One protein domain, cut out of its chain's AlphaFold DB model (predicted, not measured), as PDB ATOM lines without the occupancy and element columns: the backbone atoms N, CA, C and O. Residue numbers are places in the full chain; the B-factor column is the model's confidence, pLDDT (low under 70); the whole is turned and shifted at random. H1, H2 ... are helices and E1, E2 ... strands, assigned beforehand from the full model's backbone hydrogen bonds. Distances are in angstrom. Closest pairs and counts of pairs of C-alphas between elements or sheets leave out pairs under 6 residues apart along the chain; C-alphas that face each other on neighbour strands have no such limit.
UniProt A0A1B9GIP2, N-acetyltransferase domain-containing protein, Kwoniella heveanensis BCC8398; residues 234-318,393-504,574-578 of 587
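Overview. This is residues 234 to 318, 393 to 504 and 574 to 578 of the 587 residues of the protein "N-acetyltransferase domain-containing protein" of Kwoniella heveanensis BCC8398 (UniProt A0A1B9GIP2). One twisted sheet of eight strands runs through the domain; the long helix H6 crosses one face slantwise over E7, E8 and E5, and the shorter H2 covers the other face at the E2 end, three layers in all. The unnamed stretch of residues 440 to 469 loops out to 33 A from the mean of the C-alphas. The printed part has 202 residues with six named helices and nine named strands, in the order H1 E1 H2 E2 H3 H4 E3 E4 E5 H5 E6 E7 E8 H6 E9. The sheet, in the order E2 E3 E1 E6 E7 E8 E5 E9, is mixed, and so is the class, helices and strands, with under half of the residues in named elements. The whole is compact, with a radius of gyration of the C-alphas of 18.0 A and spans of 52 by 43 by 42 A.

Arrangement. H1, residues 237 to 240, is not on the sheet. E1, residues 248 to 252, is antiparallel to E3, residues 307 to 311 (N 250 and O 309, 2.9 A), and parallel to E6, residues 416 to 419 (N 251 and O 418, 2.9 A). H2, residues 261 to 269, is on the sheet at a height of 9.0 A, over E3 and the edge strand E2, residues 281 to 284; the closest C-alphas of H2 and E2 are Leu 266 and Ala 281, 6.6 A. E2 is antiparallel to E3 (N 282 and O 310, 3.0 A). E1, H2 and E2 form a split strand-helix-strand unit, E3 between its same-way strands, with a right-handed crossover. H3, residues 287 to 291, on the sheet and only just over E3 with 3 C-alphas, touches H4, residues 302 to 305 (closest C-alphas Glu 287 and Ala 304, 5.2 A). E4, residues 315 to 318, pairs with no named strand. H5, residues 405 to 411, is only just not on the sheet, with 4 pairs of C-alphas within 10 A. E6, E7, residues 424 to 426, and E8, residues 434 to 439, form a meander, each strand the antiparallel neighbour of the one before (N 419 and O 424, 2.8 A; N 425 and O 438, 2.9 A); E6 and E7, and E7 and E8, are hairpins. E5, residues 393 to 402, is antiparallel to E8 (N 399 and O 437, 2.9 A) and to the edge strand E9, residues 492 to 502 (N 396 and O 498, 2.8 A). H6, residues 470 to 483, is on the sheet at a height of 8.5 A, its closest C-alphas to E7 being Gly 479 and Phe 424, 5.6 A. E8, H6 and E9 form a second split unit, E5 between its strands, also right-handed. H6 touches H4, on the same face, with residues 482 to 483 alone. In H2, H3, H5 and H6 every O i to N i+4 pair is within hydrogen-bond range; H1 and H4 are too short for one.

Along the chain. H1 begins at C-alpha 237 (6.472, -27.712, 30.378), and E9 ends at C-alpha 502 (-8.740, -53.249, 19.446). From first to last C-alpha E5 measures 29.5 A, E9 27.8 A, H6 20.4 A and E8 17.1 A.

Size, cuts and confidence. The two C-alphas farthest apart, Lys 296 and Gly 450, are 53.8 A apart. Residues 319 to 392 and 505 to 573 are not printed; C-alphas 318 and 393 are 23.3 A apart across the first cut, and 504 and 574 are 13.0 A apart across the second. The links H2 to E2 and E8 to H6 are long. Mean pLDDT of the printed part is 93.9, and no printed residue is under 70.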
ATOM      1  N   TRP A 234       2.524 -32.049  24.075       98.00
ATOM      2  CA  TRP A 234       3.771 -32.720  24.461       98.00
ATOM      3  C   TRP A 234       4.959 -31.762  24.605       98.00
ATOM      4  O   TRP A 234       5.894 -32.061  25.347       98.00
ATOM      5  N   ARG A 235       4.933 -30.611  23.926       96.69
ATOM      6  CA  ARG A 235       5.987 -29.589  24.000       96.69
ATOM      7  C   ARG A 235       5.816 -28.617  25.170       96.69
ATOM      8  O   ARG A 235       6.730 -27.825  25.416       96.69
ATOM      9  N   THR A 236       4.698 -28.655  25.897       97.50
ATOM     10  CA  THR A 236       4.483 -27.780  27.059       97.50
ATOM     11  C   THR A 236       5.320 -28.244  28.257       97.50
ATOM     12  O   THR A 236       5.686 -29.422  28.333       97.50
ATOM     13  N   PRO A 237       5.652 -27.357  29.215       97.44
ATOM     14  CA  PRO A 237       6.472 -27.712  30.378       97.44
ATOM     15  C   PRO A 237       5.969 -28.933  31.163       97.44
ATOM     16  O   PRO A 237       6.774 -29.687  31.707       97.44
ATOM     17  N   GLU A 238       4.655 -29.150  31.188       95.56
ATOM     18  CA  GLU A 238       3.994 -30.236  31.911       95.56
ATOM     19  C   GLU A 238       4.325 -31.623  31.341       95.56
ATOM     20  O   GLU A 238       4.388 -32.594  32.098       95.56
ATOM     21  N   TYR A 239       4.540 -31.725  30.026       97.62
ATOM     22  CA  TYR A 239       4.737 -33.000  29.326       97.62
ATOM     23  C   TYR A 239       6.126 -33.151  28.703       97.62
ATOM     24  O   TYR A 239       6.584 -34.282  28.513       97.62
ATOM     25  N   LYS A 240       6.828 -32.039  28.452       97.25
ATOM     26  CA  LYS A 240       8.104 -31.991  27.723       97.25
ATOM     27  C   LYS A 240       9.176 -32.911  28.294       97.25
ATOM     28  O   LYS A 240       9.928 -33.501  27.531       97.25
ATOM     29  N   LYS A 241       9.226 -33.096  29.618       97.12
ATOM     30  CA  LYS A 241      10.202 -33.999  30.261       97.12
ATOM     31  C   LYS A 241      10.070 -35.469  29.837       97.12
ATOM     32  O   LYS A 241      11.008 -36.236  30.011       97.12
ATOM     33  N   ASN A 242       8.917 -35.866  29.298       97.88
ATOM     34  CA  ASN A 242       8.677 -37.216  28.800       97.88
ATOM     35  C   ASN A 242       8.621 -37.285  27.273       97.88
ATOM     36  O   ASN A 242       8.268 -38.345  26.768       97.88
ATOM     37  N   TYR A 243       8.924 -36.216  26.535       97.88
ATOM     38  CA  TYR A 243       8.837 -36.194  25.076       97.88
ATOM     39  C   TYR A 243      10.188 -35.889  24.433       97.88
ATOM     40  O   TYR A 243      10.847 -34.907  24.766       97.88
ATOM     41  N   TYR A 244      10.570 -36.736  23.482       97.31
ATOM     42  CA  TYR A 244      11.846 -36.706  22.787       97.31
ATOM     43  C   TYR A 244      11.575 -36.579  21.287       97.31
ATOM     44  O   TYR A 244      11.167 -37.541  20.632       97.31
ATOM     45  N   GLU A 245      11.780 -35.379  20.750       95.81
ATOM     46  CA  GLU A 245      11.538 -35.022  19.347       95.81
ATOM     47  C   GLU A 245      12.742 -35.413  18.475       95.81
ATOM     48  O   GLU A 245      13.477 -34.584  17.951       95.81
ATOM     49  N   THR A 246      12.995 -36.720  18.389       96.75
ATOM     50  CA  THR A 246      14.136 -37.300  17.656       96.75
ATOM     51  C   THR A 246      13.895 -37.415  16.148       96.75
ATOM     52  O   THR A 246      14.719 -37.974  15.429       96.75
ATOM     53  N   GLY A 247      12.724 -37.002  15.667       97.50
ATOM     54  CA  GLY A 247      12.212 -37.366  14.356       97.50
ATOM     55  C   GLY A 247      11.727 -38.820  14.280       97.50
ATOM     56  O   GLY A 247      12.082 -39.690  15.088       97.50
ATOM     57  N   VAL A 248      10.890 -39.085  13.276       98.06
ATOM     58  CA  VAL A 248      10.426 -40.431  12.915       98.06
ATOM     59  C   VAL A 248      10.753 -40.697  11.454       98.06
ATOM     60  O   VAL A 248      10.202 -40.063  10.555       98.06
ATOM     61  N   ILE A 249      11.623 -41.675  11.224       98.12
ATOM     62  CA  ILE A 249      11.910 -42.241   9.911       98.12
ATOM     63  C   ILE A 249      10.908 -43.349   9.623       98.12
ATOM     64  O   ILE A 249      10.757 -44.300  10.396       98.12
ATOM     65  N   VAL A 250      10.249 -43.261   8.477       96.81
ATOM     66  CA  VAL A 250       9.312 -44.279   8.021       96.81
ATOM     67  C   VAL A 250       9.752 -44.819   6.672       96.81
ATOM     68  O   VAL A 250       9.923 -44.063   5.720       96.81
ATOM     69  N   SER A 251       9.885 -46.139   6.594       96.44
ATOM     70  CA  SER A 251      10.285 -46.868   5.394       96.44
ATOM     71  C   SER A 251       9.173 -47.807   4.932       96.44
ATOM     72  O   SER A 251       8.453 -48.416   5.734       96.44
ATOM     73  N   VAL A 252       9.016 -47.905   3.616       94.12
ATOM     74  CA  VAL A 252       8.063 -48.788   2.950       94.12
ATOM     75  C   VAL A 252       8.761 -49.458   1.778       94.12
ATOM     76  O   VAL A 252       9.283 -48.772   0.899       94.12
ATOM     77  N   GLY A 253       8.737 -50.793   1.738       92.19
ATOM     78  CA  GLY A 253       9.278 -51.557   0.619       92.19
ATOM     79  C   GLY A 253       8.735 -51.076  -0.731       92.19
ATOM     80  O   GLY A 253       7.531 -50.856  -0.883       92.19
ATOM     81  N   LYS A 254       9.608 -50.934  -1.735       87.88
ATOM     82  CA  LYS A 254       9.251 -50.376  -3.059       87.88
ATOM     83  C   LYS A 254       8.122 -51.135  -3.769       87.88
ATOM     84  O   LYS A 254       7.353 -50.543  -4.519       87.88
ATOM     85  N   THR A 255       8.015 -52.437  -3.516       86.00
ATOM     86  CA  THR A 255       7.000 -53.340  -4.083       86.00
ATOM     87  C   THR A 255       5.856 -53.645  -3.112       86.00
ATOM     88  O   THR A 255       4.988 -54.467  -3.413       86.00
ATOM     89  N   ALA A 256       5.838 -53.012  -1.936       84.44
ATOM     90  CA  ALA A 256       4.822 -53.257  -0.928       84.44
ATOM     91  C   ALA A 256       3.464 -52.675  -1.352       84.44
ATOM     92  O   ALA A 256       3.374 -51.642  -2.025       84.44
ATOM     93  N   LYS A 257       2.380 -53.314  -0.898       81.25
ATOM     94  CA  LYS A 257       1.003 -52.851  -1.152       81.25
ATOM     95  C   LYS A 257       0.723 -51.467  -0.558       81.25
ATOM     96  O   LYS A 257      -0.185 -50.788  -1.007       81.25
ATOM     97  N   GLN A 258       1.504 -51.072   0.441       81.69
ATOM     98  CA  GLN A 258       1.420 -49.809   1.165       81.69
ATOM     99  C   GLN A 258       2.319 -48.729   0.556       81.69
ATOM    100  O   GLN A 258       2.616 -47.745   1.223       81.69
ATOM    101  N   SER A 259       2.810 -48.904  -0.674       77.00
ATOM    102  CA  SER A 259       3.721 -47.952  -1.326       77.00
ATOM    103  C   SER A 259       3.146 -46.532  -1.452       77.00
ATOM    104  O   SER A 259       3.912 -45.574  -1.501       77.00
ATOM    105  N   ASP A 260       1.819 -46.372  -1.406       81.88
ATOM    106  CA  ASP A 260       1.118 -45.082  -1.362       81.88
ATOM    107  C   ASP A 260       1.000 -44.468   0.052       81.88
ATOM    108  O   ASP A 260       0.480 -43.363   0.216       81.88
ATOM    109  N   TYR A 261       1.479 -45.153   1.093       83.50
ATOM    110  CA  TYR A 261       1.410 -44.675   2.475       83.50
ATOM    111  C   TYR A 261       2.134 -43.341   2.647       83.50
ATOM    112  O   TYR A 261       1.628 -42.447   3.321       83.50
ATOM    113  N   ILE A 262       3.309 -43.200   2.028       83.69
ATOM    114  CA  ILE A 262       4.144 -42.005   2.172       83.69
ATOM    115  C   ILE A 262       3.440 -40.777   1.596       83.69
ATOM    116  O   ILE A 262       3.398 -39.743   2.255       83.69
ATOM    117  N   SER A 263       2.833 -40.880   0.411       84.50
ATOM    118  CA  SER A 263       2.122 -39.745  -0.185       84.50
ATOM    119  C   SER A 263       0.922 -39.322   0.664       84.50
ATOM    120  O   SER A 263       0.730 -38.129   0.890       84.50
ATOM    121  N   LYS A 264       0.166 -40.281   1.217       84.00
ATOM    122  CA  LYS A 264      -0.929 -40.007   2.166       84.00
ATOM    123  C   LYS A 264      -0.431 -39.359   3.460       84.00
ATOM    124  O   LYS A 264      -1.039 -38.409   3.942       84.00
ATOM    125  N   ALA A 265       0.677 -39.852   4.010       83.06
ATOM    126  CA  ALA A 265       1.280 -39.317   5.226       83.06
ATOM    127  C   ALA A 265       1.765 -37.870   5.037       83.06
ATOM    128  O   ALA A 265       1.503 -37.013   5.878       83.06
ATOM    129  N   LEU A 266       2.413 -37.570   3.912       86.12
ATOM    130  CA  LEU A 266       2.853 -36.213   3.583       86.12
ATOM    131  C   LEU A 266       1.674 -35.276   3.296       86.12
ATOM    132  O   LEU A 266       1.689 -34.133   3.746       86.12
ATOM    133  N   ALA A 267       0.615 -35.760   2.640       86.19
ATOM    134  CA  ALA A 267      -0.603 -34.976   2.435       86.19
ATOM    135  C   ALA A 267      -1.257 -34.554   3.764       86.19
ATOM    136  O   ALA A 267      -1.729 -33.425   3.872       86.19
ATOM    137  N   ALA A 268      -1.233 -35.417   4.786       83.25
ATOM    138  CA  ALA A 268      -1.745 -35.074   6.113       83.25
ATOM    139  C   ALA A 268      -0.944 -33.937   6.778       83.25
ATOM    140  O   ALA A 268      -1.534 -33.055   7.398       83.25
ATOM    141  N   ASN A 269       0.382 -33.924   6.611       82.69
ATOM    142  CA  ASN A 269       1.244 -32.848   7.117       82.69
ATOM    143  C   ASN A 269       1.052 -31.523   6.362       82.69
ATOM    144  O   ASN A 269       1.249 -30.461   6.937       82.69
ATOM    145  N   ALA A 270       0.644 -31.576   5.092       85.25
ATOM    146  CA  ALA A 270       0.413 -30.393   4.265       85.25
ATOM    147  C   ALA A 270      -0.968 -29.734   4.479       85.25
ATOM    148  O   ALA A 270      -1.276 -28.732   3.833       85.25
ATOM    149  N   MET A 271      -1.828 -30.289   5.343       87.56
ATOM    150  CA  MET A 271      -3.118 -29.674   5.662       87.56
ATOM    151  C   MET A 271      -2.924 -28.361   6.438       87.56
ATOM    152  O   MET A 271      -1.999 -28.219   7.232       87.56
ATOM    153  N   ALA A 272      -3.831 -27.397   6.250       87.88
ATOM    154  CA  ALA A 272      -3.740 -26.097   6.913       87.88
ATOM    155  C   ALA A 272      -3.721 -26.222   8.453       87.88
ATOM    156  O   ALA A 272      -4.593 -26.872   9.045       87.88
ATOM    157  N   GLY A 273      -2.742 -25.573   9.095       87.88
ATOM    158  CA  GLY A 273      -2.566 -25.575  10.551       87.88
ATOM    159  C   GLY A 273      -2.123 -26.923  11.125       87.88
ATOM    160  O   GLY A 273      -2.516 -27.247  12.243       87.88
ATOM    161  N   MET A 274      -1.406 -27.724  10.333       89.06
ATOM    162  CA  MET A 274      -0.738 -28.967  10.752       89.06
ATOM    163  C   MET A 274       0.796 -28.840  10.727       89.06
ATOM    164  O   MET A 274       1.504 -29.826  10.947       89.06
ATOM    165  N   ASP A 275       1.309 -27.651  10.412       85.75
ATOM    166  CA  ASP A 275       2.729 -27.338  10.373       85.75
ATOM    167  C   ASP A 275       3.298 -27.149  11.784       85.75
ATOM    168  O   ASP A 275       2.685 -26.538  12.658       85.75
ATOM    169  N   THR A 276       4.507 -27.666  12.009       84.94
ATOM    170  CA  THR A 276       5.290 -27.349  13.207       84.94
ATOM    171  C   THR A 276       6.411 -26.390  12.805       84.94
ATOM    172  O   THR A 276       7.251 -26.769  11.990       84.94
ATOM    173  N   PRO A 277       6.464 -25.157  13.349       83.56
ATOM    174  CA  PRO A 277       7.462 -24.173  12.944       83.56
ATOM    175  C   PRO A 277       8.899 -24.696  13.050       83.56
ATOM    176  O   PRO A 277       9.335 -25.123  14.117       83.56
ATOM    177  N   GLY A 278       9.639 -24.616  11.942       85.94
ATOM    178  CA  GLY A 278      11.046 -25.012  11.870       85.94
ATOM    179  C   GLY A 278      11.307 -26.511  11.690       85.94
ATOM    180  O   GLY A 278      12.474 -26.887  11.659       85.94
ATOM    181  N   LEU A 279      10.267 -27.342  11.557       90.69
ATOM    182  CA  LEU A 279      10.383 -28.786  11.339       90.69
ATOM    183  C   LEU A 279       9.579 -29.199  10.109       90.69
ATOM    184  O   LEU A 279       8.456 -28.732   9.907       90.69
ATOM    185  N   GLU A 280      10.132 -30.103   9.305       91.38
ATOM    186  CA  GLU A 280       9.506 -30.521   8.054       91.38
ATOM    187  C   GLU A 280       9.228 -32.031   8.000       91.38
ATOM    188  O   GLU A 280       9.810 -32.850   8.718       91.38
ATOM    189  N   ALA A 281       8.318 -32.402   7.095       93.62
ATOM    190  CA  ALA A 281       8.097 -33.782   6.694       93.62
ATOM    191  C   ALA A 281       8.348 -33.927   5.189       93.62
ATOM    192  O   ALA A 281       7.677 -33.286   4.379       93.62
ATOM    193  N   TYR A 282       9.314 -34.763   4.801       94.44
ATOM    194  CA  TYR A 282       9.732 -34.897   3.402       94.44
ATOM    195  C   TYR A 282      10.349 -36.260   3.086       94.44
ATOM    196  O   TYR A 282      10.820 -36.992   3.958       94.44
ATOM    197  N   VAL A 283      10.331 -36.602   1.795       96.12
ATOM    198  CA  VAL A 283      10.926 -37.832   1.254       96.12
ATOM    199  C   VAL A 283      12.449 -37.724   1.251       96.12
ATOM    200  O   VAL A 283      13.000 -36.743   0.750       96.12
ATOM    201  N   LEU A 284      13.117 -38.770   1.732       97.06
ATOM    202  CA  LEU A 284      14.558 -38.968   1.594       97.06
ATOM    203  C   LEU A 284      14.791 -39.757   0.302       97.06
ATOM    204  O   LEU A 284      14.238 -40.845   0.127       97.06
ATOM    205  N   LYS A 285      15.508 -39.162  -0.657       94.81
ATOM    206  CA  LYS A 285      15.533 -39.648  -2.048       94.81
ATOM    207  C   LYS A 285      16.579 -40.732  -2.268       94.81
ATOM    208  O   LYS A 285      16.401 -41.571  -3.150       94.81
ATOM    209  N   THR A 286      17.659 -40.680  -1.502       96.69
ATOM    210  CA  THR A 286      18.822 -41.559  -1.630       96.69
ATOM    211  C   THR A 286      19.134 -42.257  -0.310       96.69
ATOM    212  O   THR A 286      18.690 -41.824   0.754       96.69
ATOM    213  N   GLU A 287      19.902 -43.345  -0.374       96.75
ATOM    214  CA  GLU A 287      20.394 -44.037   0.823       96.75
ATOM    215  C   GLU A 287      21.301 -43.113   1.649       96.75
ATOM    216  O   GLU A 287      21.246 -43.124   2.878       96.75
ATOM    217  N   GLU A 288      22.061 -42.243   0.983       97.50
ATOM    218  CA  GLU A 288      22.888 -41.214   1.608       97.50
ATOM    219  C   GLU A 288      22.051 -40.179   2.374       97.50
ATOM    220  O   GLU A 288      22.418 -39.817   3.494       97.50
ATOM    221  N   ASP A 289      20.906 -39.746   1.828       98.00
ATOM    222  CA  ASP A 289      19.974 -38.850   2.533       98.00
ATOM    223  C   ASP A 289      19.429 -39.510   3.808       98.00
ATOM    224  O   ASP A 289      19.262 -38.845   4.832       98.00
ATOM    225  N   VAL A 290      19.156 -40.820   3.756       98.25
ATOM    226  CA  VAL A 290      18.728 -41.592   4.931       98.25
ATOM    227  C   VAL A 290      19.856 -41.682   5.947       98.25
ATOM    228  O   VAL A 290      19.639 -41.345   7.108       98.25
ATOM    229  N   ALA A 291      21.056 -42.076   5.527       97.88
ATOM    230  CA  ALA A 291      22.220 -42.185   6.400       97.88
ATOM    231  C   ALA A 291      22.567 -40.857   7.090       97.88
ATOM    232  O   ALA A 291      22.947 -40.861   8.259       97.88
ATOM    233  N   ALA A 292      22.362 -39.719   6.420       97.69
ATOM    234  CA  ALA A 292      22.589 -38.391   6.990       97.69
ATOM    235  C   ALA A 292      21.654 -38.040   8.166       97.69
ATOM    236  O   ALA A 292      21.926 -37.087   8.896       97.69
ATOM    237  N   LYS A 293      20.559 -38.791   8.363       98.00
ATOM    238  CA  LYS A 293      19.639 -38.649   9.506       98.00
ATOM    239  C   LYS A 293      19.998 -39.529  10.703       98.00
ATOM    240  O   LYS A 293      19.299 -39.472  11.709       98.00
ATOM    241  N   TYR A 294      21.067 -40.315  10.611       98.31
ATOM    242  CA  TYR A 294      21.591 -41.124  11.710       98.31
ATOM    243  C   TYR A 294      22.991 -40.627  12.106       98.31
ATOM    244  O   TYR A 294      23.706 -40.059  11.274       98.31
ATOM    245  N   PRO A 295      23.423 -40.842  13.362       97.50
ATOM    246  CA  PRO A 295      24.787 -40.556  13.782       97.50
ATOM    247  C   PRO A 295      25.826 -41.251  12.894       97.50
ATOM    248  O   PRO A 295      25.658 -42.391  12.447       97.50
ATOM    249  N   LYS A 296      26.946 -40.563  12.656       94.81
ATOM    250  CA  LYS A 296      28.036 -41.091  11.831       94.81
ATOM    251  C   LYS A 296      28.562 -42.402  12.423       94.81
ATOM    252  O   LYS A 296      28.975 -42.443  13.577       94.81
ATOM    253  N   GLY A 297      28.627 -43.441  11.593       91.56
ATOM    254  CA  GLY A 297      29.136 -44.757  11.985       91.56
ATOM    255  C   GLY A 297      28.063 -45.745  12.440       91.56
ATOM    256  O   GLY A 297      28.418 -46.883  12.721       91.56
ATOM    257  N   VAL A 298      26.781 -45.361  12.466       96.94
ATOM    258  CA  VAL A 298      25.666 -46.308  12.630       96.94
ATOM    259  C   VAL A 298      25.460 -47.090  11.322       96.94
ATOM    260  O   VAL A 298      25.126 -46.477  10.305       96.94
ATOM    261  N   PRO A 299      25.640 -48.425  11.302       95.75
ATOM    262  CA  PRO A 299      25.382 -49.222  10.110       95.75
ATOM    263  C   PRO A 299      23.879 -49.447   9.919       95.75
ATOM    264  O   PRO A 299      23.194 -49.993  10.790       95.75
ATOM    265  N   LEU A 300      23.377 -49.049   8.751       98.06
ATOM    266  CA  LEU A 300      21.975 -49.186   8.364       98.06
ATOM    267  C   LEU A 300      21.761 -50.420   7.482       98.06
ATOM    268  O   LEU A 300      22.628 -50.801   6.697       98.06
ATOM    269  N   GLY A 301      20.604 -51.063   7.636       97.88
ATOM    270  CA  GLY A 301      20.183 -52.185   6.800       97.88
ATOM    271  C   GLY A 301      19.390 -51.763   5.559       97.88
ATOM    272  O   GLY A 301      19.345 -50.596   5.174       97.88
ATOM    273  N   ASP A 302      18.713 -52.736   4.942       96.81
ATOM    274  CA  ASP A 302      18.040 -52.570   3.644       96.81
ATOM    275  C   ASP A 302      16.905 -51.536   3.620       96.81
ATOM    276  O   ASP A 302      16.478 -51.115   2.539       96.81
ATOM    277  N   PHE A 303      16.412 -51.111   4.789       97.38
ATOM    278  CA  PHE A 303      15.315 -50.152   4.887       97.38
ATOM    279  C   PHE A 303      15.680 -48.794   4.280       97.38
ATOM    280  O   PHE A 303      14.784 -48.104   3.784       97.38
ATOM    281  N   ALA A 304      16.969 -48.434   4.311       97.56
ATOM    282  CA  ALA A 304      17.502 -47.178   3.792       97.56
ATOM    283  C   ALA A 304      17.467 -47.113   2.255       97.56
ATOM    284  O   ALA A 304      17.481 -46.031   1.680       97.56
ATOM    285  N   GLN A 305      17.337 -48.265   1.590       96.31
ATOM    286  CA  GLN A 305      17.261 -48.387   0.130       96.31
ATOM    287  C   GLN A 305      15.816 -48.445  -0.394       96.31
ATOM    288  O   GLN A 305      15.592 -48.635  -1.597       96.31
ATOM    289  N   GLN A 306      14.818 -48.329   0.489       95.81
ATOM    290  CA  GLN A 306      13.395 -48.393   0.139       95.81
ATOM    291  C   GLN A 306      12.809 -46.999  -0.129       95.81
ATOM    292  O   GLN A 306      13.544 -46.042  -0.356       95.81
ATOM    293  N   HIS A 307      11.479 -46.865  -0.152       95.19
ATOM    294  CA  HIS A 307      10.860 -45.543  -0.089       95.19
ATOM    295  C   HIS A 307      10.864 -45.072   1.364       95.19
ATOM    296  O   HIS A 307      10.313 -45.758   2.226       95.19
ATOM    297  N   VAL A 308      11.478 -43.919   1.629       96.69
ATOM    298  CA  VAL A 308      11.666 -43.407   2.989       96.69
ATOM    299  C   VAL A 308      11.231 -41.948   3.074       96.69
ATOM    300  O   VAL A 308      11.507 -41.152   2.178       96.69
ATOM    301  N   TYR A 309      10.560 -41.583   4.162       95.81
ATOM    302  CA  TYR A 309      10.371 -40.186   4.545       95.81
ATOM    303  C   TYR A 309      10.746 -39.985   6.011       95.81
ATOM    304  O   TYR A 309      10.757 -40.937   6.799       95.81
ATOM    305  N   ILE A 310      11.047 -38.741   6.360       96.38
ATOM    306  CA  ILE A 310      11.207 -38.292   7.740       96.38
ATOM    307  C   ILE A 310      10.070 -37.338   8.087       96.38
ATOM    308  O   ILE A 310       9.672 -36.532   7.249       96.38
ATOM    309  N   ASN A 311       9.569 -37.419   9.318       95.75
ATOM    310  CA  ASN A 311       8.920 -36.287   9.966       95.75
ATOM    311  C   ASN A 311       9.778 -35.841  11.148       95.75
ATOM    312  O   ASN A 311       9.933 -36.589  12.117       95.75
ATOM    313  N   GLU A 312      10.332 -34.638  11.052       95.69
ATOM    314  CA  GLU A 312      11.217 -34.060  12.065       95.69
ATOM    315  C   GLU A 312      10.453 -33.630  13.322       95.69
ATOM    316  O   GLU A 312      11.008 -33.674  14.411       95.69
ATOM    317  N   ALA A 313       9.158 -33.325  13.202       93.75
ATOM    318  CA  ALA A 313       8.291 -33.029  14.341       93.75
ATOM    319  C   ALA A 313       7.929 -34.279  15.157       93.75
ATOM    320  O   ALA A 313       7.391 -34.164  16.252       93.75
ATOM    321  N   GLY A 314       8.158 -35.485  14.635       96.06
ATOM    322  CA  GLY A 314       7.864 -36.724  15.345       96.06
ATOM    323  C   GLY A 314       8.923 -37.101  16.386       96.06
ATOM    324  O   GLY A 314       9.990 -36.507  16.491       96.06
ATOM    325  N   GLY A 315       8.649 -38.160  17.141       97.81
ATOM    326  CA  GLY A 315       9.646 -38.792  17.995       97.81
ATOM    327  C   GLY A 315       9.036 -39.867  18.879       97.81
ATOM    328  O   GLY A 315       8.229 -40.690  18.427       97.81
ATOM    329  N   TRP A 316       9.394 -39.861  20.157       98.44
ATOM    330  CA  TRP A 316       8.869 -40.809  21.130       98.44
ATOM    331  C   TRP A 316       8.605 -40.167  22.489       98.44
ATOM    332  O   TRP A 316       9.183 -39.143  22.837       98.44
ATOM    333  N   ALA A 317       7.711 -40.782  23.258       98.44
ATOM    334  CA  ALA A 317       7.448 -40.398  24.638       98.44
ATOM    335  C   ALA A 317       7.870 -41.501  25.611       98.44
ATOM    336  O   ALA A 317       7.608 -42.678  25.336       98.44
ATOM    337  N   HIS A 318       8.471 -41.129  26.745       98.06
ATOM    338  CA  HIS A 318       8.752 -42.015  27.873       98.06
ATOM    339  C   HIS A 318       7.425 -42.463  28.502       98.06
ATOM    340  O   HIS A 318       6.789 -41.744  29.270       98.06
ATOM    341  N   PRO A 393      -9.072 -57.868  23.062       97.44
ATOM    342  CA  PRO A 393      -7.700 -57.877  23.538       97.44
ATOM    343  C   PRO A 393      -6.745 -58.532  22.530       97.44
ATOM    344  O   PRO A 393      -6.939 -59.695  22.171       97.44
ATOM    345  N   THR A 394      -5.687 -57.837  22.104       97.06
ATOM    346  CA  THR A 394      -4.653 -58.401  21.212       97.06
ATOM    347  C   THR A 394      -3.242 -58.191  21.768       97.06
ATOM    348  O   THR A 394      -2.845 -57.082  22.121       97.06
ATOM    349  N   GLY A 395      -2.460 -59.265  21.861       96.69
ATOM    350  CA  GLY A 395      -1.067 -59.256  22.299       96.69
ATOM    351  C   GLY A 395      -0.124 -58.865  21.164       96.69
ATOM    352  O   GLY A 395      -0.054 -59.542  20.137       96.69
ATOM    353  N   GLN A 396       0.623 -57.783  21.358       95.88
ATOM    354  CA  GLN A 396       1.648 -57.295  20.436       95.88
ATOM    355  C   GLN A 396       3.044 -57.644  20.931       95.88
ATOM    356  O   GLN A 396       3.301 -57.683  22.131       95.88
ATOM    357  N   VAL A 397       3.962 -57.870  20.002       95.81
ATOM    358  CA  VAL A 397       5.260 -58.476  20.298       95.81
ATOM    359  C   VAL A 397       6.304 -57.386  20.513       95.81
ATOM    360  O   VAL A 397       6.465 -56.503  19.667       95.81
ATOM    361  N   VAL A 398       7.009 -57.453  21.643       97.12
ATOM    362  CA  VAL A 398       8.061 -56.507  22.039       97.12
ATOM    363  C   VAL A 398       9.333 -57.271  22.403       97.12
ATOM    364  O   VAL A 398       9.259 -58.291  23.091       97.12
ATOM    365  N   GLY A 399      10.484 -56.754  21.976       96.62
ATOM    366  CA  GLY A 399      11.820 -57.236  22.323       96.62
ATOM    367  C   GLY A 399      12.733 -56.100  22.790       96.62
ATOM    368  O   GLY A 399      12.514 -54.928  22.468       96.62
ATOM    369  N   THR A 400      13.749 -56.455  23.575       97.44
ATOM    370  CA  THR A 400      14.780 -55.528  24.071       97.44
ATOM    371  C   THR A 400      16.162 -56.168  24.036       97.44
ATOM    372  O   THR A 400      16.302 -57.361  24.314       97.44
ATOM    373  N   ILE A 401      17.181 -55.362  23.745       97.56
ATOM    374  CA  ILE A 401      18.601 -55.742  23.801       97.56
ATOM    375  C   ILE A 401      19.379 -54.755  24.678       97.56
ATOM    376  O   ILE A 401      18.977 -53.595  24.804       97.56
ATOM    377  N   GLN A 402      20.489 -55.222  25.257       97.62
ATOM    378  CA  GLN A 402      21.439 -54.380  25.987       97.62
ATOM    379  C   GLN A 402      22.530 -53.915  25.030       97.62
ATOM    380  O   GLN A 402      23.218 -54.743  24.425       97.62
ATOM    381  N   LEU A 403      22.725 -52.606  24.941       97.31
ATOM    382  CA  LEU A 403      23.892 -52.034  24.290       97.31
ATOM    383  C   LEU A 403      25.070 -51.989  25.268       97.31
ATOM    384  O   LEU A 403      24.899 -51.715  26.459       97.31
ATOM    385  N   SER A 404      26.274 -52.237  24.757       95.62
ATOM    386  CA  SER A 404      27.508 -51.854  25.449       95.62
ATOM    387  C   SER A 404      27.641 -50.328  25.518       95.62
ATOM    388  O   SER A 404      26.957 -49.605  24.797       95.62
ATOM    389  N   GLN A 405      28.558 -49.812  26.339       95.62
ATOM    390  CA  GLN A 405      28.767 -48.363  26.451       95.62
ATOM    391  C   GLN A 405      29.215 -47.714  25.127       95.62
ATOM    392  O   GLN A 405      28.836 -46.580  24.824       95.62
ATOM    393  N   GLU A 406      30.013 -48.432  24.330       95.38
ATOM    394  CA  GLU A 406      30.444 -47.972  23.007       95.38
ATOM    395  C   GLU A 406      29.255 -47.886  22.043       95.38
ATOM    396  O   GLU A 406      29.072 -46.879  21.362       95.38
ATOM    397  N   GLU A 407      28.407 -48.915  22.027       96.19
ATOM    398  CA  GLU A 407      27.197 -48.932  21.205       96.19
ATOM    399  C   GLU A 407      26.201 -47.870  21.655       96.19
ATOM    400  O   GLU A 407      25.690 -47.136  20.818       96.19
ATOM    401  N   LEU A 408      25.965 -47.719  22.958       96.62
ATOM    402  CA  LEU A 408      25.099 -46.666  23.484       96.62
ATOM    403  C   LEU A 408      25.552 -45.294  22.978       96.62
ATOM    404  O   LEU A 408      24.747 -44.551  22.429       96.62
ATOM    405  N   SER A 409      26.853 -45.004  23.047       95.94
ATOM    406  CA  SER A 409      27.412 -43.743  22.539       95.94
ATOM    407  C   SER A 409      27.191 -43.555  21.031       95.94
ATOM    408  O   SER A 409      27.012 -42.433  20.568       95.94
ATOM    409  N   ARG A 410      27.189 -44.646  20.256       96.62
ATOM    410  CA  ARG A 410      26.956 -44.637  18.802       96.62
ATOM    411  C   ARG A 410      25.474 -44.465  18.445       96.62
ATOM    412  O   ARG A 410      25.161 -43.831  17.442       96.62
ATOM    413  N   TYR A 411      24.578 -45.040  19.246       97.25
ATOM    414  CA  TYR A 411      23.149 -45.161  18.956       97.25
ATOM    415  C   TYR A 411      22.253 -44.168  19.719       97.25
ATOM    416  O   TYR A 411      21.057 -44.137  19.445       97.25
ATOM    417  N   ASN A 412      22.782 -43.372  20.654       94.69
ATOM    418  CA  ASN A 412      21.979 -42.520  21.545       94.69
ATOM    419  C   ASN A 412      21.053 -41.538  20.807       94.69
ATOM    420  O   ASN A 412      19.902 -41.367  21.194       94.69
ATOM    421  N   ASP A 413      21.539 -40.947  19.713       95.06
ATOM    422  CA  ASP A 413      20.851 -39.862  19.002       95.06
ATOM    423  C   ASP A 413      20.239 -40.319  17.664       95.06
ATOM    424  O   ASP A 413      20.075 -39.529  16.732       95.06
ATOM    425  N   VAL A 414      19.938 -41.615  17.521       98.31
ATOM    426  CA  VAL A 414      19.197 -42.113  16.348       98.31
ATOM    427  C   VAL A 414      17.745 -41.611  16.365       98.31
ATOM    428  O   VAL A 414      17.206 -41.316  17.430       98.31
ATOM    429  N   PRO A 415      17.062 -41.526  15.212       98.25
ATOM    430  CA  PRO A 415      15.622 -41.304  15.172       98.25
ATOM    431  C   PRO A 415      14.845 -42.577  15.540       98.25
ATOM    432  O   PRO A 415      15.377 -43.688  15.585       98.25
ATOM    433  N   VAL A 416      13.532 -42.438  15.730       98.69
ATOM    434  CA  VAL A 416      12.625 -43.594  15.703       98.69
ATOM    435  C   VAL A 416      12.538 -44.107  14.267       98.69
ATOM    436  O   VAL A 416      12.272 -43.323  13.359       98.69
ATOM    437  N   THR A 417      12.655 -45.416  14.054       98.62
ATOM    438  CA  THR A 417      12.529 -46.022  12.717       98.62
ATOM    439  C   THR A 417      11.335 -46.963  12.673       98.62
ATOM    440  O   THR A 417      11.194 -47.841  13.526       98.62
ATOM    441  N   ARG A 418      10.470 -46.816  11.666       97.31
ATOM    442  CA  ARG A 418       9.283 -47.657  11.466       97.31
ATOM    443  C   ARG A 418       9.202 -48.196  10.041       97.31
ATOM    444  O   ARG A 418       9.284 -47.441   9.079       97.31
ATOM    445  N   LEU A 419       8.949 -49.492   9.919       95.94
ATOM    446  CA  LEU A 419       8.756 -50.205   8.661       95.94
ATOM    447  C   LEU A 419       7.263 -50.520   8.495       95.94
ATOM    448  O   LEU A 419       6.674 -51.264   9.283       95.94
ATOM    449  N   ILE A 420       6.609 -49.908   7.509       92.25
ATOM    450  CA  ILE A 420       5.147 -50.027   7.327       92.25
ATOM    451  C   ILE A 420       4.746 -51.385   6.758       92.25
ATOM    452  O   ILE A 420       3.675 -51.900   7.071       92.25
ATOM    453  N   ASP A 421       5.597 -51.947   5.911       89.50
ATOM    454  CA  ASP A 421       5.345 -53.164   5.145       89.50
ATOM    455  C   ASP A 421       5.250 -54.425   6.019       89.50
ATOM    456  O   ASP A 421       4.457 -55.314   5.708       89.50
ATOM    457  N   ASN A 422       6.001 -54.490   7.123       89.94
ATOM    458  CA  ASN A 422       5.957 -55.604   8.082       89.94
ATOM    459  C   ASN A 422       5.516 -55.200   9.506       89.94
ATOM    460  O   ASN A 422       5.302 -56.068  10.358       89.94
ATOM    461  N   GLY A 423       5.349 -53.899   9.763       93.69
ATOM    462  CA  GLY A 423       4.916 -53.349  11.045       93.69
ATOM    463  C   GLY A 423       6.021 -53.198  12.091       93.69
ATOM    464  O   GLY A 423       5.707 -52.788  13.209       93.69
ATOM    465  N   PHE A 424       7.279 -53.517  11.775       97.75
ATOM    466  CA  PHE A 424       8.404 -53.384  12.700       97.75
ATOM    467  C   PHE A 424       8.678 -51.917  13.045       97.75
ATOM    468  O   PHE A 424       8.550 -51.027  12.203       97.75
ATOM    469  N   TYR A 425       9.080 -51.650  14.281       98.19
ATOM    470  CA  TYR A 425       9.574 -50.345  14.697       98.19
ATOM    471  C   TYR A 425      10.578 -50.460  15.837       98.19
ATOM    472  O   TYR A 425      10.517 -51.389  16.644       98.19
ATOM    473  N   ILE A 426      11.483 -49.489  15.908       98.56
ATOM    474  CA  ILE A 426      12.575 -49.429  16.876       98.56
ATOM    475  C   ILE A 426      12.777 -47.999  17.370       98.56
ATOM    476  O   ILE A 426      12.502 -47.033  16.653       98.56
ATOM    477  N   PHE A 427      13.215 -47.887  18.618       98.56
ATOM    478  CA  PHE A 427      13.445 -46.624  19.304       98.56
ATOM    479  C   PHE A 427      14.936 -46.385  19.539       98.56
ATOM    480  O   PHE A 427      15.708 -47.350  19.569       98.56
ATOM    481  N   PRO A 428      15.315 -45.127  19.805       98.00
ATOM    482  CA  PRO A 428      16.586 -44.827  20.451       98.00
ATOM    483  C   PRO A 428      16.712 -45.592  21.782       98.00
ATOM    484  O   PRO A 428      15.682 -45.901  22.407       98.00
ATOM    485  N   PRO A 429      17.937 -45.947  22.209       97.25
ATOM    486  CA  PRO A 429      18.143 -46.567  23.510       97.25
ATOM    487  C   PRO A 429      17.777 -45.591  24.637       97.25
ATOM    488  O   PRO A 429      17.820 -44.376  24.457       97.25
ATOM    489  N   ASN A 430      17.398 -46.119  25.801       94.94
ATOM    490  CA  ASN A 430      17.288 -45.294  27.006       94.94
ATOM    491  C   ASN A 430      18.676 -45.038  27.634       94.94
ATOM    492  O   ASN A 430      19.682 -45.586  27.184       94.94
ATOM    493  N   GLU A 431      18.712 -44.246  28.708       92.31
ATOM    494  CA  GLU A 431      19.944 -43.901  29.440       92.31
ATOM    495  C   GLU A 431      20.701 -45.130  29.982       92.31
ATOM    496  O   GLU A 431      21.925 -45.102  30.089       92.31
ATOM    497  N   ASP A 432      19.993 -46.234  30.247       94.44
ATOM    498  CA  ASP A 432      20.570 -47.508  30.701       94.44
ATOM    499  C   ASP A 432      21.102 -48.385  29.546       94.44
ATOM    500  O   ASP A 432      21.542 -49.518  29.759       94.44
ATOM    501  N   GLY A 433      21.034 -47.915  28.298       96.38
ATOM    502  CA  GLY A 433      21.466 -48.668  27.119       96.38
ATOM    503  C   GLY A 433      20.490 -49.749  26.650       96.38
ATOM    504  O   GLY A 433      20.872 -50.617  25.862       96.38
ATOM    505  N   ILE A 434      19.233 -49.713  27.092       97.56
ATOM    506  CA  ILE A 434      18.185 -50.633  26.640       97.56
ATOM    507  C   ILE A 434      17.587 -50.111  25.337       97.56
ATOM    508  O   ILE A 434      16.914 -49.077  25.309       97.56
ATOM    509  N   MET A 435      17.758 -50.873  24.258       98.12
ATOM    510  CA  MET A 435      17.129 -50.594  22.969       98.12
ATOM    511  C   MET A 435      15.896 -51.474  22.781       98.12
ATOM    512  O   MET A 435      15.981 -52.705  22.790       98.12
ATOM    513  N   LYS A 436      14.736 -50.836  22.598       98.19
ATOM    514  CA  LYS A 436      13.445 -51.512  22.431       98.19
ATOM    515  C   LYS A 436      13.001 -51.510  20.975       98.19
ATOM    516  O   LYS A 436      13.046 -50.479  20.305       98.19
ATOM    517  N   PHE A 437      12.456 -52.632  20.528       98.06
ATOM    518  CA  PHE A 437      11.809 -52.782  19.229       98.06
ATOM    519  C   PHE A 437      10.566 -53.663  19.343       98.06
ATOM    520  O   PHE A 437      10.382 -54.407  20.308       98.06
ATOM    521  N   ALA A 438       9.662 -53.536  18.381       97.69
ATOM    522  CA  ALA A 438       8.374 -54.208  18.421       97.69
ATOM    523  C   ALA A 438       7.750 -54.323  17.029       97.69
ATOM    524  O   ALA A 438       8.212 -53.724  16.058       97.69
ATOM    525  N   ILE A 439       6.666 -55.091  16.947       95.06
ATOM    526  CA  ILE A 439       5.857 -55.255  15.741       95.06
ATOM    527  C   ILE A 439       4.446 -54.738  16.013       95.06
ATOM    528  O   ILE A 439       3.825 -55.079  17.018       95.06
ATOM    529  N   HIS A 440       3.939 -53.906  15.108       91.81
ATOM    530  CA  HIS A 440       2.566 -53.417  15.116       91.81
ATOM    531  C   HIS A 440       1.750 -54.136  14.036       91.81
ATOM    532  O   HIS A 440       1.806 -53.778  12.858       91.81
ATOM    533  N   GLN A 441       1.001 -55.157  14.448       91.81
ATOM    534  CA  GLN A 441       0.185 -56.022  13.590       91.81
ATOM    535  C   GLN A 441      -1.173 -56.297  14.256       91.81
ATOM    536  O   GLN A 441      -1.474 -55.783  15.335       91.81
ATOM    537  N   LYS A 442      -2.024 -57.121  13.633       93.25
ATOM    538  CA  LYS A 442      -3.261 -57.605  14.271       93.25
ATOM    539  C   LYS A 442      -3.008 -58.423  15.548       93.25
ATOM    540  O   LYS A 442      -3.912 -58.559  16.359       93.25
ATOM    541  N   GLY A 443      -1.779 -58.902  15.751       94.81
ATOM    542  CA  GLY A 443      -1.327 -59.490  17.012       94.81
ATOM    543  C   GLY A 443      -1.924 -60.860  17.315       94.81
ATOM    544  O   GLY A 443      -2.406 -61.565  16.422       94.81
ATOM    545  N   TYR A 444      -1.845 -61.230  18.591       96.44
ATOM    546  CA  TYR A 444      -2.251 -62.530  19.111       96.44
ATOM    547  C   TYR A 444      -3.503 -62.426  19.985       96.44
ATOM    548  O   TYR A 444      -3.549 -61.603  20.894       96.44
ATOM    549  N   VAL A 445      -4.496 -63.280  19.757       96.88
ATOM    550  CA  VAL A 445      -5.651 -63.444  20.654       96.88
ATOM    551  C   VAL A 445      -5.442 -64.629  21.585       96.88
ATOM    552  O   VAL A 445      -4.805 -65.609  21.207       96.88
ATOM    553  N   ASN A 446      -6.002 -64.565  22.788       95.62
ATOM    554  CA  ASN A 446      -5.983 -65.654  23.764       95.62
ATOM    555  C   ASN A 446      -7.424 -65.939  24.215       95.62
ATOM    556  O   ASN A 446      -7.872 -65.345  25.196       95.62
ATOM    557  N   PRO A 447      -8.179 -66.773  23.478       94.25
ATOM    558  CA  PRO A 447      -9.560 -67.096  23.824       94.25
ATOM    559  C   PRO A 447      -9.645 -67.795  25.187       94.25
ATOM    560  O   PRO A 447      -8.946 -68.778  25.428       94.25
ATOM    561  N   THR A 448     -10.518 -67.318  26.078       87.75
ATOM    562  CA  THR A 448     -10.706 -67.890  27.424       87.75
ATOM    563  C   THR A 448     -12.162 -67.782  27.854       87.75
ATOM    564  O   THR A 448     -12.740 -66.708  27.731       87.75
ATOM    565  N   GLN A 449     -12.736 -68.851  28.420       71.00
ATOM    566  CA  GLN A 449     -14.015 -68.814  29.157       71.00
ATOM    567  C   GLN A 449     -15.138 -68.001  28.469       71.00
ATOM    568  O   GLN A 449     -15.753 -67.134  29.076       71.00
ATOM    569  N   GLY A 450     -15.400 -68.261  27.184       85.75
ATOM    570  CA  GLY A 450     -16.477 -67.588  26.440       85.75
ATOM    571  C   GLY A 450     -16.145 -66.185  25.916       85.75
ATOM    572  O   GLY A 450     -16.963 -65.616  25.201       85.75
ATOM    573  N   LEU A 451     -14.952 -65.648  26.197       94.06
ATOM    574  CA  LEU A 451     -14.438 -64.433  25.565       94.06
ATOM    575  C   LEU A 451     -13.620 -64.778  24.311       94.06
ATOM    576  O   LEU A 451     -12.830 -65.731  24.338       94.06
ATOM    577  N   PRO A 452     -13.722 -63.976  23.234       95.56
ATOM    578  CA  PRO A 452     -12.911 -64.173  22.033       95.56
ATOM    579  C   PRO A 452     -11.415 -63.960  22.302       95.56
ATOM    580  O   PRO A 452     -10.574 -64.531  21.608       95.56
ATOM    581  N   SER A 453     -11.070 -63.153  23.309       96.81
ATOM    582  CA  SER A 453      -9.701 -62.972  23.782       96.81
ATOM    583  C   SER A 453      -9.670 -62.340  25.177       96.81
ATOM    584  O   SER A 453     -10.499 -61.483  25.484       96.81
ATOM    585  N   PHE A 454      -8.690 -62.716  25.998       96.06
ATOM    586  CA  PHE A 454      -8.393 -62.085  27.282       96.06
ATOM    587  C   PHE A 454      -6.875 -61.991  27.513       96.06
ATOM    588  O   PHE A 454      -6.157 -62.924  27.136       96.06
ATOM    589  N   PRO A 455      -6.353 -60.907  28.126       95.75
ATOM    590  CA  PRO A 455      -4.916 -60.735  28.304       95.75
ATOM    591  C   PRO A 455      -4.236 -61.874  29.063       95.75
ATOM    592  O   PRO A 455      -4.692 -62.300  30.122       95.75
ATOM    593  N   ARG A 456      -3.082 -62.298  28.542       94.06
ATOM    594  CA  ARG A 456      -2.181 -63.274  29.159       94.06
ATOM    595  C   ARG A 456      -0.775 -62.705  29.246       94.06
ATOM    596  O   ARG A 456      -0.133 -62.455  28.224       94.06
ATOM    597  N   THR A 457      -0.319 -62.443  30.460       93.75
ATOM    598  CA  THR A 457       0.955 -61.775  30.749       93.75
ATOM    599  C   THR A 457       1.778 -62.640  31.698       93.75
ATOM    600  O   THR A 457       1.293 -63.647  32.209       93.75
ATOM    601  N   THR A 458       3.016 -62.241  31.978       91.81
ATOM    602  CA  THR A 458       3.838 -62.897  33.008       91.81
ATOM    603  C   THR A 458       3.276 -62.727  34.423       91.81
ATOM    604  O   THR A 458       3.727 -63.395  35.346       91.81
ATOM    605  N   LEU A 459       2.280 -61.852  34.611       92.62
ATOM    606  CA  LEU A 459       1.549 -61.702  35.871       92.62
ATOM    607  C   LEU A 459       0.271 -62.551  35.917       92.62
ATOM    608  O   LEU A 459      -0.380 -62.619  36.958       92.62
ATOM    609  N   THR A 460      -0.110 -63.205  34.815       91.81
ATOM    610  CA  THR A 460      -1.218 -64.162  34.813       91.81
ATOM    611  C   THR A 460      -0.778 -65.435  35.550       91.81
ATOM    612  O   THR A 460       0.258 -66.000  35.197       91.81
ATOM    613  N   PRO A 461      -1.540 -65.924  36.552       89.50
ATOM    614  CA  PRO A 461      -1.217 -67.171  37.246       89.50
ATOM    615  C   PRO A 461      -1.016 -68.341  36.272       89.50
ATOM    616  O   PRO A 461      -1.825 -68.527  35.368       89.50
ATOM    617  N   GLY A 462       0.067 -69.102  36.458       89.75
ATOM    618  CA  GLY A 462       0.534 -70.144  35.528       89.75
ATOM    619  C   GLY A 462       1.611 -69.641  34.560       89.75
ATOM    620  O   GLY A 462       2.654 -70.274  34.408       89.75
ATOM    621  N   TYR A 463       1.443 -68.431  34.025       90.19
ATOM    622  CA  TYR A 463       2.178 -67.942  32.854       90.19
ATOM    623  C   TYR A 463       3.425 -67.110  33.197       90.19
ATOM    624  O   TYR A 463       3.886 -66.310  32.384       90.19
ATOM    625  N   ALA A 464       4.014 -67.298  34.383       90.31
ATOM    626  CA  ALA A 464       5.134 -66.483  34.879       90.31
ATOM    627  C   ALA A 464       6.363 -66.460  33.947       90.31
ATOM    628  O   ALA A 464       7.116 -65.489  33.929       90.31
ATOM    629  N   HIS A 465       6.540 -67.511  33.141       86.62
ATOM    630  CA  HIS A 465       7.640 -67.662  32.183       86.62
ATOM    631  C   HIS A 465       7.215 -67.474  30.719       86.62
ATOM    632  O   HIS A 465       7.976 -67.838  29.820       86.62
ATOM    633  N   GLN A 466       6.018 -66.929  30.465       86.25
ATOM    634  CA  GLN A 466       5.480 -66.710  29.120       86.25
ATOM    635  C   GLN A 466       6.502 -66.004  28.221       86.25
ATOM    636  O   GLN A 466       6.889 -64.863  28.467       86.25
ATOM    637  N   GLN A 467       6.883 -66.680  27.139       86.88
ATOM    638  CA  GLN A 467       7.709 -66.122  26.071       86.88
ATOM    639  C   GLN A 467       6.831 -65.603  24.934       86.88
ATOM    640  O   GLN A 467       5.662 -65.973  24.810       86.88
ATOM    641  N   ILE A 468       7.381 -64.764  24.063       92.44
ATOM    642  CA  ILE A 468       6.717 -64.502  22.784       92.44
ATOM    643  C   ILE A 468       6.745 -65.768  21.900       92.44
ATOM    644  O   ILE A 468       7.657 -66.585  22.043       92.44
ATOM    645  N   PRO A 469       5.791 -65.936  20.970       92.81
ATOM    646  CA  PRO A 469       5.810 -67.059  20.033       92.81
ATOM    647  C   PRO A 469       7.106 -67.111  19.193       92.81
ATOM    648  O   PRO A 469       7.602 -66.050  18.795       92.81
ATOM    649  N   PRO A 470       7.674 -68.301  18.906       91.50
ATOM    650  CA  PRO A 470       8.942 -68.424  18.179       91.50
ATOM    651  C   PRO A 470       8.943 -67.727  16.816       91.50
ATOM    652  O   PRO A 470       9.904 -67.044  16.469       91.50
ATOM    653  N   GLU A 471       7.849 -67.822  16.062       92.56
ATOM    654  CA  GLU A 471       7.715 -67.153  14.770       92.56
ATOM    655  C   GLU A 471       7.730 -65.623  14.902       92.56
ATOM    656  O   GLU A 471       8.318 -64.932  14.072       92.56
ATOM    657  N   ALA A 472       7.173 -65.081  15.989       93.81
ATOM    658  CA  ALA A 472       7.237 -63.653  16.275       93.81
ATOM    659  C   ALA A 472       8.652 -63.192  16.659       93.81
ATOM    660  O   ALA A 472       9.036 -62.058  16.356       93.81
ATOM    661  N   LYS A 473       9.441 -64.061  17.306       93.44
ATOM    662  CA  LYS A 473      10.855 -63.793  17.594       93.44
ATOM    663  C   LYS A 473      11.657 -63.655  16.298       93.44
ATOM    664  O   LYS A 473      12.395 -62.682  16.146       93.44
ATOM    665  N   GLU A 474      11.458 -64.571  15.353       94.88
ATOM    666  CA  GLU A 474      12.109 -64.517  14.038       94.88
ATOM    667  C   GLU A 474      11.666 -63.293  13.221       94.88
ATOM    668  O   GLU A 474      12.496 -62.643  12.585       94.88
ATOM    669  N   GLU A 475      10.389 -62.900  13.287       95.50
ATOM    670  CA  GLU A 475       9.899 -61.670  12.644       95.50
ATOM    671  C   GLU A 475      10.555 -60.403  13.217       95.50
ATOM    672  O   GLU A 475      10.970 -59.522  12.458       95.50
ATOM    673  N   LEU A 476      10.680 -60.300  14.546       95.88
ATOM    674  CA  LEU A 476      11.373 -59.180  15.195       95.88
ATOM    675  C   LEU A 476      12.853 -59.154  14.817       95.88
ATOM    676  O   LEU A 476      13.383 -58.085  14.523       95.88
ATOM    677  N   LYS A 477      13.513 -60.317  14.785       96.31
ATOM    678  CA  LYS A 477      14.911 -60.447  14.363       96.31
ATOM    679  C   LYS A 477      15.104 -60.005  12.912       96.31
ATOM    680  O   LYS A 477      16.031 -59.251  12.616       96.31
ATOM    681  N   ALA A 478      14.209 -60.417  12.014       96.56
ATOM    682  CA  ALA A 478      14.220 -59.983  10.621       96.56
ATOM    683  C   ALA A 478      14.022 -58.464  10.501       96.56
ATOM    684  O   ALA A 478      14.742 -57.811   9.749       96.56
ATOM    685  N   GLY A 479      13.096 -57.882  11.266       97.06
ATOM    686  CA  GLY A 479      12.900 -56.432  11.317       97.06
ATOM    687  C   GLY A 479      14.118 -55.678  11.860       97.06
ATOM    688  O   GLY A 479      14.540 -54.694  11.255       97.06
ATOM    689  N   LEU A 480      14.740 -56.183  12.929       97.69
ATOM    690  CA  LEU A 480      15.960 -55.608  13.495       97.69
ATOM    691  C   LEU A 480      17.100 -55.652  12.479       97.69
ATOM    692  O   LEU A 480      17.754 -54.638  12.273       97.69
ATOM    693  N   LYS A 481      17.271 -56.767  11.761       97.75
ATOM    694  CA  LYS A 481      18.256 -56.890  10.678       97.75
ATOM    695  C   LYS A 481      18.032 -55.892   9.547       97.75
ATOM    696  O   LYS A 481      19.000 -55.409   8.968       97.75
ATOM    697  N   ARG A 482      16.774 -55.577   9.227       97.81
ATOM    698  CA  ARG A 482      16.454 -54.569   8.209       97.81
ATOM    699  C   ARG A 482      16.857 -53.165   8.628       97.81
ATOM    700  O   ARG A 482      17.163 -52.390   7.737       97.81
ATOM    701  N   VAL A 483      16.865 -52.837   9.925       98.38
ATOM    702  CA  VAL A 483      17.250 -51.504  10.423       98.38
ATOM    703  C   VAL A 483      18.722 -51.449  10.838       98.38
ATOM    704  O   VAL A 483      19.470 -50.654  10.278       98.38
ATOM    705  N   TYR A 484      19.146 -52.328  11.749       98.06
ATOM    706  CA  TYR A 484      20.501 -52.420  12.301       98.06
ATOM    707  C   TYR A 484      21.044 -53.861  12.190       98.06
ATOM    708  O   TYR A 484      20.924 -54.647  13.136       98.06
ATOM    709  N   PRO A 485      21.661 -54.234  11.050       97.12
ATOM    710  CA  PRO A 485      22.164 -55.586  10.814       97.12
ATOM    711  C   PRO A 485      23.124 -56.099  11.894       97.12
ATOM    712  O   PRO A 485      23.040 -57.269  12.259       97.12
ATOM    713  N   GLU A 486      23.995 -55.237  12.434       95.56
ATOM    714  CA  GLU A 486      24.986 -55.629  13.451       95.56
ATOM    715  C   GLU A 486      24.362 -56.011  14.802       95.56
ATOM    716  O   GLU A 486      24.957 -56.758  15.575       95.56
ATOM    717  N   LEU A 487      23.136 -55.546  15.071       96.56
ATOM    718  CA  LEU A 487      22.416 -55.822  16.312       96.56
ATOM    719  C   LEU A 487      21.459 -57.017  16.191       96.56
ATOM    720  O   LEU A 487      20.928 -57.479  17.197       96.56
ATOM    721  N   ALA A 488      21.230 -57.540  14.983       94.56
ATOM    722  CA  ALA A 488      20.200 -58.548  14.721       94.56
ATOM    723  C   ALA A 488      20.418 -59.877  15.459       94.56
ATOM    724  O   ALA A 488      19.454 -60.539  15.843       94.56
ATOM    725  N   ASP A 489      21.676 -60.271  15.655       91.94
ATOM    726  CA  ASP A 489      22.054 -61.522  16.322       91.94
ATOM    727  C   ASP A 489      22.362 -61.341  17.820       91.94
ATOM    728  O   ASP A 489      22.798 -62.286  18.476       91.94
ATOM    729  N   ARG A 490      22.116 -60.147  18.380       92.19
ATOM    730  CA  ARG A 490      22.297 -59.877  19.812       92.19
ATOM    731  C   ARG A 490      21.381 -60.749  20.665       92.19
ATOM    732  O   ARG A 490      20.237 -61.025  20.303       92.19
ATOM    733  N   GLU A 491      21.875 -61.124  21.842       91.56
ATOM    734  CA  GLU A 491      21.053 -61.743  22.875       91.56
ATOM    735  C   GLU A 491      20.039 -60.730  23.420       91.56
ATOM    736  O   GLU A 491      20.343 -59.552  23.621       91.56
ATOM    737  N   TRP A 492      18.805 -61.185  23.620       91.94
ATOM    738  CA  TRP A 492      17.723 -60.339  24.109       91.94
ATOM    739  C   TRP A 492      17.650 -60.424  25.625       91.94
ATOM    740  O   TRP A 492      17.637 -61.521  26.174       91.94
ATOM    741  N   ILE A 493      17.516 -59.278  26.290       91.00
ATOM    742  CA  ILE A 493      17.354 -59.248  27.749       91.00
ATOM    743  C   ILE A 493      15.936 -59.687  28.114       91.00
ATOM    744  O   ILE A 493      15.726 -60.495  29.013       91.00
ATOM    745  N   THR A 494      14.941 -59.124  27.421       91.31
ATOM    746  CA  THR A 494      13.527 -59.413  27.674       91.31
ATOM    747  C   THR A 494      12.712 -59.399  26.388       91.31
ATOM    748  O   THR A 494      13.007 -58.664  25.437       91.31
ATOM    749  N   SER A 495      11.642 -60.191  26.383       93.62
ATOM    750  CA  SER A 495      10.557 -60.109  25.410       93.62
ATOM    751  C   SER A 495       9.219 -60.241  26.125       93.62
ATOM    752  O   SER A 495       9.148 -60.842  27.198       93.62
ATOM    753  N   ARG A 496       8.159 -59.658  25.565       94.06
ATOM    754  CA  ARG A 496       6.813 -59.763  26.147       94.06
ATOM    755  C   ARG A 496       5.714 -59.551  25.120       94.06
ATOM    756  O   ARG A 496       5.919 -58.906  24.090       94.06
ATOM    757  N   LEU A 497       4.520 -60.021  25.474       95.50
ATOM    758  CA  LEU A 497       3.274 -59.605  24.839       95.50
ATOM    759  C   LEU A 497       2.727 -58.359  25.545       95.50
ATOM    760  O   LEU A 497       2.441 -58.371  26.742       95.50
ATOM    761  N   CYS A 498       2.593 -57.268  24.798       96.00
ATOM    762  CA  CYS A 498       1.947 -56.032  25.221       96.00
ATOM    763  C   CYS A 498       0.504 -56.030  24.710       96.00
ATOM    764  O   CYS A 498       0.286 -56.001  23.502       96.00
ATOM    765  N   TRP A 499      -0.477 -56.051  25.609       97.25
ATOM    766  CA  TRP A 499      -1.883 -56.195  25.231       97.25
ATOM    767  C   TRP A 499      -2.541 -54.857  24.903       97.25
ATOM    768  O   TRP A 499      -2.457 -53.912  25.685       97.25
ATOM    769  N   TYR A 500      -3.193 -54.784  23.743       94.38
ATOM    770  CA  TYR A 500      -4.065 -53.686  23.319       94.38
ATOM    771  C   TYR A 500      -5.526 -54.107  23.415       94.38
ATOM    772  O   TYR A 500      -5.813 -55.283  23.623       94.38
ATOM    773  N   SER A 501      -6.439 -53.145  23.343       95.50
ATOM    774  CA  SER A 501      -7.870 -53.384  23.156       95.50
ATOM    775  C   SER A 501      -8.227 -52.774  21.809       95.50
ATOM    776  O   SER A 501      -8.139 -51.554  21.647       95.50
ATOM    777  N   ASP A 502      -8.492 -53.631  20.830       96.00
ATOM    778  CA  ASP A 502      -8.740 -53.249  19.446       96.00
ATOM    779  C   ASP A 502     -10.238 -53.194  19.163       96.00
ATOM    780  O   ASP A 502     -10.959 -54.150  19.439       96.00
ATOM    781  N   ARG A 503     -10.676 -52.102  18.530       94.88
ATOM    782  CA  ARG A 503     -11.983 -52.033  17.872       94.88
ATOM    783  C   ARG A 503     -11.852 -52.398  16.396       94.88
ATOM    784  O   ARG A 503     -10.853 -52.019  15.778       94.88
ATOM    785  N   PRO A 504     -12.869 -53.022  15.773       92.81
ATOM    786  CA  PRO A 504     -12.877 -53.252  14.327       92.81
ATOM    787  C   PRO A 504     -12.647 -51.976  13.500       92.81
ATOM    788  O   PRO A 504     -11.981 -52.019  12.461       92.81
ATOM    789  N   LYS A 574      -2.662 -60.877   9.805       92.75
ATOM    790  CA  LYS A 574      -3.825 -61.619  10.300       92.75
ATOM    791  C   LYS A 574      -3.740 -61.750  11.816       92.75
ATOM    792  O   LYS A 574      -2.645 -61.746  12.370       92.75
ATOM    793  N   ILE A 575      -4.899 -61.864  12.463       94.44
ATOM    794  CA  ILE A 575      -4.960 -62.257  13.872       94.44
ATOM    795  C   ILE A 575      -4.368 -63.663  13.985       94.44
ATOM    796  O   ILE A 575      -4.701 -64.541  13.185       94.44
ATOM    797  N   ARG A 576      -3.489 -63.858  14.964       95.25
ATOM    798  CA  ARG A 576      -2.912 -65.157  15.318       95.25
ATOM    799  C   ARG A 576      -3.502 -65.632  16.638       95.25
ATOM    800  O   ARG A 576      -3.843 -64.817  17.486       95.25
ATOM    801  N   MET A 577      -3.630 -66.938  16.822       93.69
ATOM    802  CA  MET A 577      -4.003 -67.488  18.125       93.69
ATOM    803  C   MET A 577      -2.743 -67.679  18.955       93.69
ATOM    804  O   MET A 577      -1.743 -68.193  18.460       93.69
ATOM    805  N   LEU A 578      -2.788 -67.235  20.204       91.00
ATOM    806  CA  LEU A 578      -1.739 -67.500  21.163       91.00
ATOM    807  C   LEU A 578      -1.863 -68.956  21.605       91.00
ATOM    808  O   LEU A 578      -2.870 -69.337  22.199       91.00
TER     809      LEU A 578